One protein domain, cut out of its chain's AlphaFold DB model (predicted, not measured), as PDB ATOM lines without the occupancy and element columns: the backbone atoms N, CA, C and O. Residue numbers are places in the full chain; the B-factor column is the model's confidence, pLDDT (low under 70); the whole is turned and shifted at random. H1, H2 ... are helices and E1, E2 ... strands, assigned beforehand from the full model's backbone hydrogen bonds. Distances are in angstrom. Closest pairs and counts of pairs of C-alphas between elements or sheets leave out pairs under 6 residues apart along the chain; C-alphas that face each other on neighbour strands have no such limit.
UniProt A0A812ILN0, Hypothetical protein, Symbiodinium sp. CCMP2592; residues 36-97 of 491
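This is residues 36 to 97 of the 491 residues of the protein "Hypothetical protein" of Symbiodinium sp. CCMP2592 (UniProt A0A812ILN0). A helical hairpin makes the length of this domain: the long helix H3 and the helix H2 fold back on each other at 40 degrees, and the short helix H1 is set across one end, where H2 begins and H3 ends. Beside that same end, the first two printed residues, 36 to 37, pair with the short strand E1; at the other end residues 64 to 73 make the turn of the hairpin. The printed part has 62 residues with three named helices and one named strand, in the order H1, H2, H3, E1, and its class is mostly helix. It is loose, with a radius of gyration of the C-alphas of 13.2 A, and elongated, spanning 37 by 24 by 16 A.

Begin with the longest helix: find C-alpha 74 at (34.875, -13.022, 118.312), from which H3 runs through residues 74 to 93, 28.0 A to C-alpha 93 at (11.051, 1.407, 121.305). The strand E1 follows directly, residues 94 to 96, and is 6.7 A long. Go back to C-alpha 49 at (17.604, 14.732, 116.403) for H2, residues 49 to 63, 21.9 A long. Before it comes H1, residues 39 to 47, 12.3 A long.

Look first at H3 and H2, a helical hairpin: they touch, closest at the C-alphas of Ala 62 and Ala 84, 5.6 A apart. They run opposite ways at a steep tilt of 40 degrees. H1 and H2 touch only at the corner by their link, where residues 51 to 55 of H2 alone meet H1; the closest C-alphas, of Cys 45 and Arg 52, are 4.6 A apart. Their lines are about perpendicular, at 85 degrees. H1 and H3 touch only at their ends, with residues 92 to 93 of H3 alone; the closest C-alphas, of Met 42 and Phe 93, are 6.1 A apart. These two run opposite ways at a steep tilt of 60 degrees. E1 pairs with no named strand, but residues 36 to 37 pair, antiparallel, with its residues 94 to 95. H1 and E1 are near each other, H2 and E1 are apart, and H3 and E1 meet only through their link. In H1 and H3 every O i to N i+4 pair is within hydrogen-bond range; in H2 10 of 11 are.

The two C-alphas farthest apart are those of Asp 72 and Ser 97, at 39.6 A, while those of Val 36 and Ser 97, the first and last printed, are 6.1 A apart. The printed part has no cut. The links H1 to H2 and H3 to E1 are tight, and the 10-residue link from H2 to H3 is short. The mean pLDDT of the printed part is 76.9; look for values under 70 at residues 36 to 37, 46 to 47, 69, 74 to 76, 78 and 96 to 97.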
ATOM      1  N   VAL A  36       4.390  -3.376 122.318       65.81
ATOM      2  CA  VAL A  36       4.449  -3.287 120.852       65.81
ATOM      3  C   VAL A  36       5.535  -2.289 120.480       65.81
ATOM      4  O   VAL A  36       5.659  -1.233 121.101       65.81
ATOM      5  N   TRP A  37       6.319  -2.622 119.459       66.19
ATOM      6  CA  TRP A  37       7.363  -1.746 118.940       66.19
ATOM      7  C   TRP A  37       6.746  -0.508 118.280       66.19
ATOM      8  O   TRP A  37       5.974  -0.599 117.323       66.19
ATOM      9  N   GLY A  38       7.086   0.671 118.792       77.12
ATOM     10  CA  GLY A  38       6.676   1.951 118.240       77.12
ATOM     11  C   GLY A  38       7.478   2.289 116.986       77.12
ATOM     12  O   GLY A  38       8.493   2.973 117.079       77.12
ATOM     13  N   ARG A  39       7.002   1.863 115.809       70.75
ATOM     14  CA  ARG A  39       7.674   2.089 114.512       70.75
ATOM     15  C   ARG A  39       8.056   3.558 114.275       70.75
ATOM     16  O   ARG A  39       9.164   3.828 113.829       70.75
ATOM     17  N   ASP A  40       7.197   4.499 114.659       72.38
ATOM     18  CA  ASP A  40       7.463   5.938 114.496       72.38
ATOM     19  C   ASP A  40       8.530   6.475 115.457       72.38
ATOM     20  O   ASP A  40       9.161   7.489 115.172       72.38
ATOM     21  N   SER A  41       8.708   5.838 116.618       72.50
ATOM     22  CA  SER A  41       9.782   6.181 117.560       72.50
ATOM     23  C   SER A  41      11.113   5.619 117.067       72.50
ATOM     24  O   SER A  41      12.115   6.320 117.096       72.50
ATOM     25  N   MET A  42      11.099   4.412 116.496       73.69
ATOM     26  CA  MET A  42      12.277   3.812 115.870       73.69
ATOM     27  C   MET A  42      12.776   4.637 114.676       73.69
ATOM     28  O   MET A  42      13.962   4.934 114.587       73.69
ATOM     29  N   VAL A  43      11.880   5.072 113.783       70.25
ATOM     30  CA  VAL A  43      12.259   5.908 112.628       70.25
ATOM     31  C   VAL A  43      12.770   7.282 113.073       70.25
ATOM     32  O   VAL A  43      13.764   7.762 112.539       70.25
ATOM     33  N   ARG A  44      12.143   7.915 114.070       71.06
ATOM     34  CA  ARG A  44      12.631   9.205 114.585       71.06
ATOM     35  C   ARG A  44      14.010   9.080 115.222       71.06
ATOM     36  O   ARG A  44      14.918   9.796 114.818       71.06
ATOM     37  N   CYS A  45      14.177   8.114 116.116       77.44
ATOM     38  CA  CYS A  45      15.419   7.881 116.839       77.44
ATOM     39  C   CYS A  45      16.584   7.462 115.928       77.44
ATOM     40  O   CYS A  45      17.711   7.891 116.135       77.44
ATOM     41  N   LEU A  46      16.347   6.662 114.883       67.69
ATOM     42  CA  LEU A  46      17.436   6.221 114.000       67.69
ATOM     43  C   LEU A  46      17.893   7.300 113.012       67.69
ATOM     44  O   LEU A  46      19.064   7.311 112.628       67.69
ATOM     45  N   PHE A  47      17.000   8.205 112.608       67.00
ATOM     46  CA  PHE A  47      17.276   9.118 111.499       67.00
ATOM     47  C   PHE A  47      17.409  10.594 111.906       67.00
ATOM     48  O   PHE A  47      18.023  11.344 111.149       67.00
ATOM     49  N   TYR A  48      16.929  11.029 113.083       73.56
ATOM     50  CA  TYR A  48      16.860  12.462 113.413       73.56
ATOM     51  C   TYR A  48      17.105  12.805 114.902       73.56
ATOM     52  O   TYR A  48      16.687  12.093 115.810       73.56
ATOM     53  N   GLY A  49      17.709  13.977 115.143       79.44
ATOM     54  CA  GLY A  49      17.604  14.732 116.403       79.44
ATOM     55  C   GLY A  49      18.378  14.214 117.628       79.44
ATOM     56  O   GLY A  49      19.288  13.393 117.531       79.44
ATOM     57  N   GLU A  50      18.011  14.750 118.798       81.81
ATOM     58  CA  GLU A  50      18.581  14.414 120.117       81.81
ATOM     59  C   GLU A  50      18.259  12.978 120.565       81.81
ATOM     60  O   GLU A  50      19.061  12.356 121.258       81.81
ATOM     61  N   GLU A  51      17.145  12.400 120.102       80.25
ATOM     62  CA  GLU A  51      16.770  11.009 120.405       80.25
ATOM     63  C   GLU A  51      17.814  10.011 119.880       80.25
ATOM     64  O   GLU A  51      18.164   9.057 120.578       80.25
ATOM     65  N   ARG A  52      18.396  10.274 118.698       83.50
ATOM     66  CA  ARG A  52      19.491   9.464 118.148       83.50
ATOM     67  C   ARG A  52      20.725   9.492 119.039       83.50
ATOM     68  O   ARG A  52      21.337   8.453 119.272       83.50
ATOM     69  N   LYS A  53      21.100  10.679 119.529       83.38
ATOM     70  CA  LYS A  53      22.270  10.846 120.403       83.38
ATOM     71  C   LYS A  53      22.071  10.099 121.718       83.38
ATOM     72  O   LYS A  53      22.962   9.365 122.126       83.38
ATOM     73  N   GLN A  54      20.889  10.216 122.321       87.31
ATOM     74  CA  GLN A  54      20.544   9.512 123.559       87.31
ATOM     75  C   GLN A  54      20.555   7.991 123.382       87.31
ATOM     76  O   GLN A  54      21.064   7.277 124.244       87.31
ATOM     77  N   PHE A  55      20.041   7.486 122.258       86.25
ATOM     78  CA  PHE A  55      20.091   6.058 121.953       86.25
ATOM     79  C   PHE A  55      21.525   5.560 121.766       86.25
ATOM     80  O   PHE A  55      21.904   4.564 122.376       86.25
ATOM     81  N   LEU A  56      22.342   6.267 120.979       82.38
ATOM     82  CA  LEU A  56      23.745   5.900 120.770       82.38
ATOM     83  C   LEU A  56      24.546   5.948 122.076       82.38
ATOM     84  O   LEU A  56      25.300   5.020 122.347       82.38
ATOM     85  N   GLN A  57      24.318   6.955 122.922       89.38
ATOM     86  CA  GLN A  57      24.953   7.063 124.236       89.38
ATOM     87  C   GLN A  57      24.516   5.931 125.181       89.38
ATOM     88  O   GLN A  57      25.328   5.403 125.942       89.38
ATOM     89  N   ALA A  58      23.249   5.511 125.123       88.00
ATOM     90  CA  ALA A  58      22.756   4.370 125.891       88.00
ATOM     91  C   ALA A  58      23.352   3.037 125.405       88.00
ATOM     92  O   ALA A  58      23.645   2.175 126.234       88.00
ATOM     93  N   VAL A  59      23.567   2.878 124.091       82.25
ATOM     94  CA  VAL A  59      24.303   1.736 123.521       82.25
ATOM     95  C   VAL A  59      25.759   1.759 123.974       82.25
ATOM     96  O   VAL A  59      26.239   0.757 124.481       82.25
ATOM     97  N   GLU A  60      26.443   2.896 123.876       85.06
ATOM     98  CA  GLU A  60      27.838   3.044 124.306       85.06
ATOM     99  C   GLU A  60      28.015   2.741 125.801       85.06
ATOM    100  O   GLU A  60      28.923   2.006 126.185       85.06
ATOM    101  N   THR A  61      27.086   3.211 126.638       89.25
ATOM    102  CA  THR A  61      27.069   2.910 128.078       89.25
ATOM    103  C   THR A  61      26.860   1.415 128.334       89.25
ATOM    104  O   THR A  61      27.561   0.831 129.155       89.25
ATOM    105  N   ALA A  62      25.932   0.773 127.615       83.62
ATOM    106  CA  ALA A  62      25.691  -0.670 127.728       83.62
ATOM    107  C   ALA A  62      26.876  -1.511 127.213       83.62
ATOM    108  O   ALA A  62      27.116  -2.615 127.701       83.62
ATOM    109  N   CYS A  63      27.635  -0.974 126.256       79.06
ATOM    110  CA  CYS A  63      28.851  -1.582 125.721       79.06
ATOM    111  C   CYS A  63      30.098  -1.344 126.593       79.06
ATOM    112  O   CYS A  63      31.110  -2.002 126.388       79.06
ATOM    113  N   SER A  64      30.036  -0.416 127.551       81.19
ATOM    114  CA  SER A  64      31.144  -0.087 128.464       81.19
ATOM    115  C   SER A  64      31.064  -0.833 129.804       81.19
ATOM    116  O   SER A  64      31.859  -0.577 130.703       81.19
ATOM    117  N   ASP A  65      30.082  -1.722 129.960       80.44
ATOM    118  CA  ASP A  65      29.893  -2.558 131.147       80.44
ATOM    119  C   ASP A  65      31.090  -3.523 131.327       80.44
ATOM    120  O   ASP A  65      31.621  -4.063 130.357       80.44
ATOM    121  N   GLU A  66      31.536  -3.778 132.559       72.88
ATOM    122  CA  GLU A  66      32.699  -4.641 132.841       72.88
ATOM    123  C   GLU A  66      32.535  -6.075 132.308       72.88
ATOM    124  O   GLU A  66      33.527  -6.766 132.071       72.88
ATOM    125  N   ARG A  67      31.293  -6.500 132.024       70.81
ATOM    126  CA  ARG A  67      30.970  -7.775 131.356       70.81
ATOM    127  C   ARG A  67      31.691  -7.983 130.020       70.81
ATOM    128  O   ARG A  67      31.837  -9.122 129.594       70.81
ATOM    129  N   TRP A  68      32.156  -6.915 129.376       71.62
ATOM    130  CA  TRP A  68      32.908  -6.963 128.121       71.62
ATOM    131  C   TRP A  68      34.372  -7.371 128.288       71.62
ATOM    132  O   TRP A  68      34.957  -7.934 127.364       71.62
ATOM    133  N   ALA A  69      34.965  -7.121 129.459       67.62
ATOM    134  CA  ALA A  69      36.384  -7.369 129.713       67.62
ATOM    135  C   ALA A  69      36.726  -8.864 129.856       67.62
ATOM    136  O   ALA A  69      37.895  -9.235 129.792       67.62
ATOM    137  N   THR A  70      35.718  -9.719 130.047       72.12
ATOM    138  CA  THR A  70      35.886 -11.155 130.326       72.12
ATOM    139  C   THR A  70      35.501 -12.070 129.163       72.12
ATOM    140  O   THR A  70      35.520 -13.288 129.324       72.12
ATOM    141  N   VAL A  71      35.109 -11.518 128.011       78.25
ATOM    142  CA  VAL A  71      34.621 -12.302 126.866       78.25
ATOM    143  C   VAL A  71      35.779 -12.626 125.929       78.25
ATOM    144  O   VAL A  71      36.357 -11.717 125.335       78.25
ATOM    145  N   ASP A  72      36.096 -13.913 125.776       71.06
ATOM    146  CA  ASP A  72      37.193 -14.376 124.924       71.06
ATOM    147  C   ASP A  72      36.648 -15.010 123.633       71.06
ATOM    148  O   ASP A  72      35.881 -15.972 123.656       71.06
ATOM    149  N   GLY A  73      37.028 -14.458 122.480       78.00
ATOM    150  CA  GLY A  73      36.597 -14.934 121.162       78.00
ATOM    151  C   GLY A  73      35.518 -14.083 120.475       78.00
ATOM    152  O   GLY A  73      34.580 -13.564 121.078       78.00
ATOM    153  N   THR A  74      35.639 -13.967 119.150       68.00
ATOM    154  CA  THR A  74      34.875 -13.022 118.312       68.00
ATOM    155  C   THR A  74      33.366 -13.264 118.283       68.00
ATOM    156  O   THR A  74      32.600 -12.315 118.145       68.00
ATOM    157  N   GLU A  75      32.926 -14.516 118.400       63.44
ATOM    158  CA  GLU A  75      31.501 -14.876 118.370       63.44
ATOM    159  C   GLU A  75      30.786 -14.471 119.664       63.44
ATOM    160  O   GLU A  75      29.703 -13.887 119.628       63.44
ATOM    161  N   GLN A  76      31.436 -14.682 120.808       69.38
ATOM    162  CA  GLN A  76      30.891 -14.318 122.113       69.38
ATOM    163  C   GLN A  76      30.859 -12.794 122.286       69.38
ATOM    164  O   GLN A  76      29.865 -12.251 122.765       69.38
ATOM    165  N   THR A  77      31.889 -12.080 121.808       72.12
ATOM    166  CA  THR A  77      31.884 -10.608 121.773       72.12
ATOM    167  C   THR A  77      30.711 -10.077 120.946       72.12
ATOM    168  O   THR A  77      30.049  -9.117 121.339       72.12
ATOM    169  N   TRP A  78      30.414 -10.717 119.811       69.62
ATOM    170  CA  TRP A  78      29.287 -10.338 118.963       69.62
ATOM    171  C   TRP A  78      27.931 -10.605 119.625       69.62
ATOM    172  O   TRP A  78      27.015  -9.789 119.509       69.62
ATOM    173  N   GLN A  79      27.798 -11.715 120.349       73.31
ATOM    174  CA  GLN A  79      26.577 -12.027 121.084       73.31
ATOM    175  C   GLN A  79      26.300 -10.989 122.183       73.31
ATOM    176  O   GLN A  79      25.202 -10.434 122.227       73.31
ATOM    177  N   VAL A  80      27.305 -10.657 122.998       74.44
ATOM    178  CA  VAL A  80      27.179  -9.654 124.071       74.44
ATOM    179  C   VAL A  80      26.865  -8.264 123.503       74.44
ATOM    180  O   VAL A  80      26.016  -7.551 124.042       74.44
ATOM    181  N   PHE A  81      27.459  -7.903 122.359       75.25
ATOM    182  CA  PHE A  81      27.111  -6.675 121.637       75.25
ATOM    183  C   PHE A  81      25.649  -6.630 121.213       75.25
ATOM    184  O   PHE A  81      24.959  -5.630 121.436       75.25
ATOM    185  N   ASN A  82      25.166  -7.714 120.605       73.38
ATOM    186  CA  ASN A  82      23.782  -7.792 120.168       73.38
ATOM    187  C   ASN A  82      22.839  -7.678 121.359       73.38
ATOM    188  O   ASN A  82      21.930  -6.857 121.312       73.38
ATOM    189  N   GLU A  83      23.071  -8.422 122.440       79.88
ATOM    190  CA  GLU A  83      22.249  -8.359 123.653       79.88
ATOM    191  C   GLU A  83      22.168  -6.930 124.221       79.88
ATOM    192  O   GLU A  83      21.067  -6.435 124.490       79.88
ATOM    193  N   ALA A  84      23.295  -6.211 124.286       78.19
ATOM    194  CA  ALA A  84      23.334  -4.814 124.724       78.19
ATOM    195  C   ALA A  84      22.468  -3.896 123.838       78.19
ATOM    196  O   ALA A  84      21.659  -3.109 124.344       78.19
ATOM    197  N   ILE A  85      22.570  -4.027 122.510       77.19
ATOM    198  CA  ILE A  85      21.734  -3.270 121.565       77.19
ATOM    199  C   ILE A  85      20.260  -3.646 121.712       77.19
ATOM    200  O   ILE A  85      19.400  -2.760 121.679       77.19
ATOM    201  N   GLN A  86      19.943  -4.933 121.869       79.38
ATOM    202  CA  GLN A  86      18.565  -5.397 122.004       79.38
ATOM    203  C   GLN A  86      17.903  -4.806 123.246       79.38
ATOM    204  O   GLN A  86      16.763  -4.349 123.168       79.38
ATOM    205  N   ASP A  87      18.607  -4.754 124.371       84.62
ATOM    206  CA  ASP A  87      18.057  -4.239 125.622       84.62
ATOM    207  C   ASP A  87      17.898  -2.719 125.629       84.62
ATOM    208  O   ASP A  87      16.904  -2.194 126.145       84.62
ATOM    209  N   VAL A  88      18.825  -1.981 125.014       86.12
ATOM    210  CA  VAL A  88      18.631  -0.542 124.769       86.12
ATOM    211  C   VAL A  88      17.441  -0.328 123.827       86.12
ATOM    212  O   VAL A  88      16.566   0.490 124.110       86.12
ATOM    213  N   SER A  89      17.335  -1.119 122.759       82.69
ATOM    214  CA  SER A  89      16.246  -1.018 121.781       82.69
ATOM    215  C   SER A  89      14.878  -1.312 122.394       82.69
ATOM    216  O   SER A  89      13.930  -0.567 122.155       82.69
ATOM    217  N   LYS A  90      14.762  -2.341 123.243       85.19
ATOM    218  CA  LYS A  90      13.526  -2.620 123.988       85.19
ATOM    219  C   LYS A  90      13.124  -1.396 124.806       85.19
ATOM    220  O   LYS A  90      11.997  -0.935 124.656       85.19
ATOM    221  N   ARG A  91      14.040  -0.818 125.591       86.12
ATOM    222  CA  ARG A  91      13.762   0.361 126.434       86.12
ATOM    223  C   ARG A  91      13.290   1.577 125.638       86.12
ATOM    224  O   ARG A  91      12.353   2.242 126.064       86.12
ATOM    225  N   PHE A  92      13.907   1.851 124.491       84.75
ATOM    226  CA  PHE A  92      13.562   3.018 123.673       84.75
ATOM    227  C   PHE A  92      12.285   2.828 122.854       84.75
ATOM    228  O   PHE A  92      11.539   3.782 122.635       84.75
ATOM    229  N   PHE A  93      12.029   1.612 122.369       85.38
ATOM    230  CA  PHE A  93      11.051   1.407 121.305       85.38
ATOM    231  C   PHE A  93       9.817   0.615 121.724       85.38
ATOM    232  O   PHE A  93       8.863   0.565 120.945       85.38
ATOM    233  N   THR A  94       9.765   0.025 122.922       83.88
ATOM    234  CA  THR A  94       8.519  -0.596 123.390       83.88
ATOM    235  C   THR A  94       7.537   0.430 123.944       83.88
ATOM    236  O   THR A  94       7.848   1.232 124.815       83.88
ATOM    237  N   LYS A  95       6.299   0.380 123.441       77.88
ATOM    238  CA  LYS A  95       5.150   1.100 123.998       77.88
ATOM    239  C   LYS A  95       4.197   0.106 124.650       77.88
ATOM    240  O   LYS A  95       3.966  -0.980 124.111       77.88
ATOM    241  N   ALA A  96       3.609   0.489 125.781       68.00
ATOM    242  CA  ALA A  96       2.523  -0.267 126.389       68.00
ATOM    243  C   ALA A  96       1.312  -0.283 125.435       68.00
ATOM    244  O   ALA A  96       0.781   0.768 125.068       68.00
ATOM    245  N   SER A  97       0.882  -1.468 124.996       60.00
ATOM    246  CA  SER A  97      -0.331  -1.607 124.187       60.00
ATOM    247  C   SER A  97      -1.551  -1.679 125.099       60.00
ATOM    248  O   SER A  97      -1.841  -2.728 125.667       60.00
TER     249      SER A  97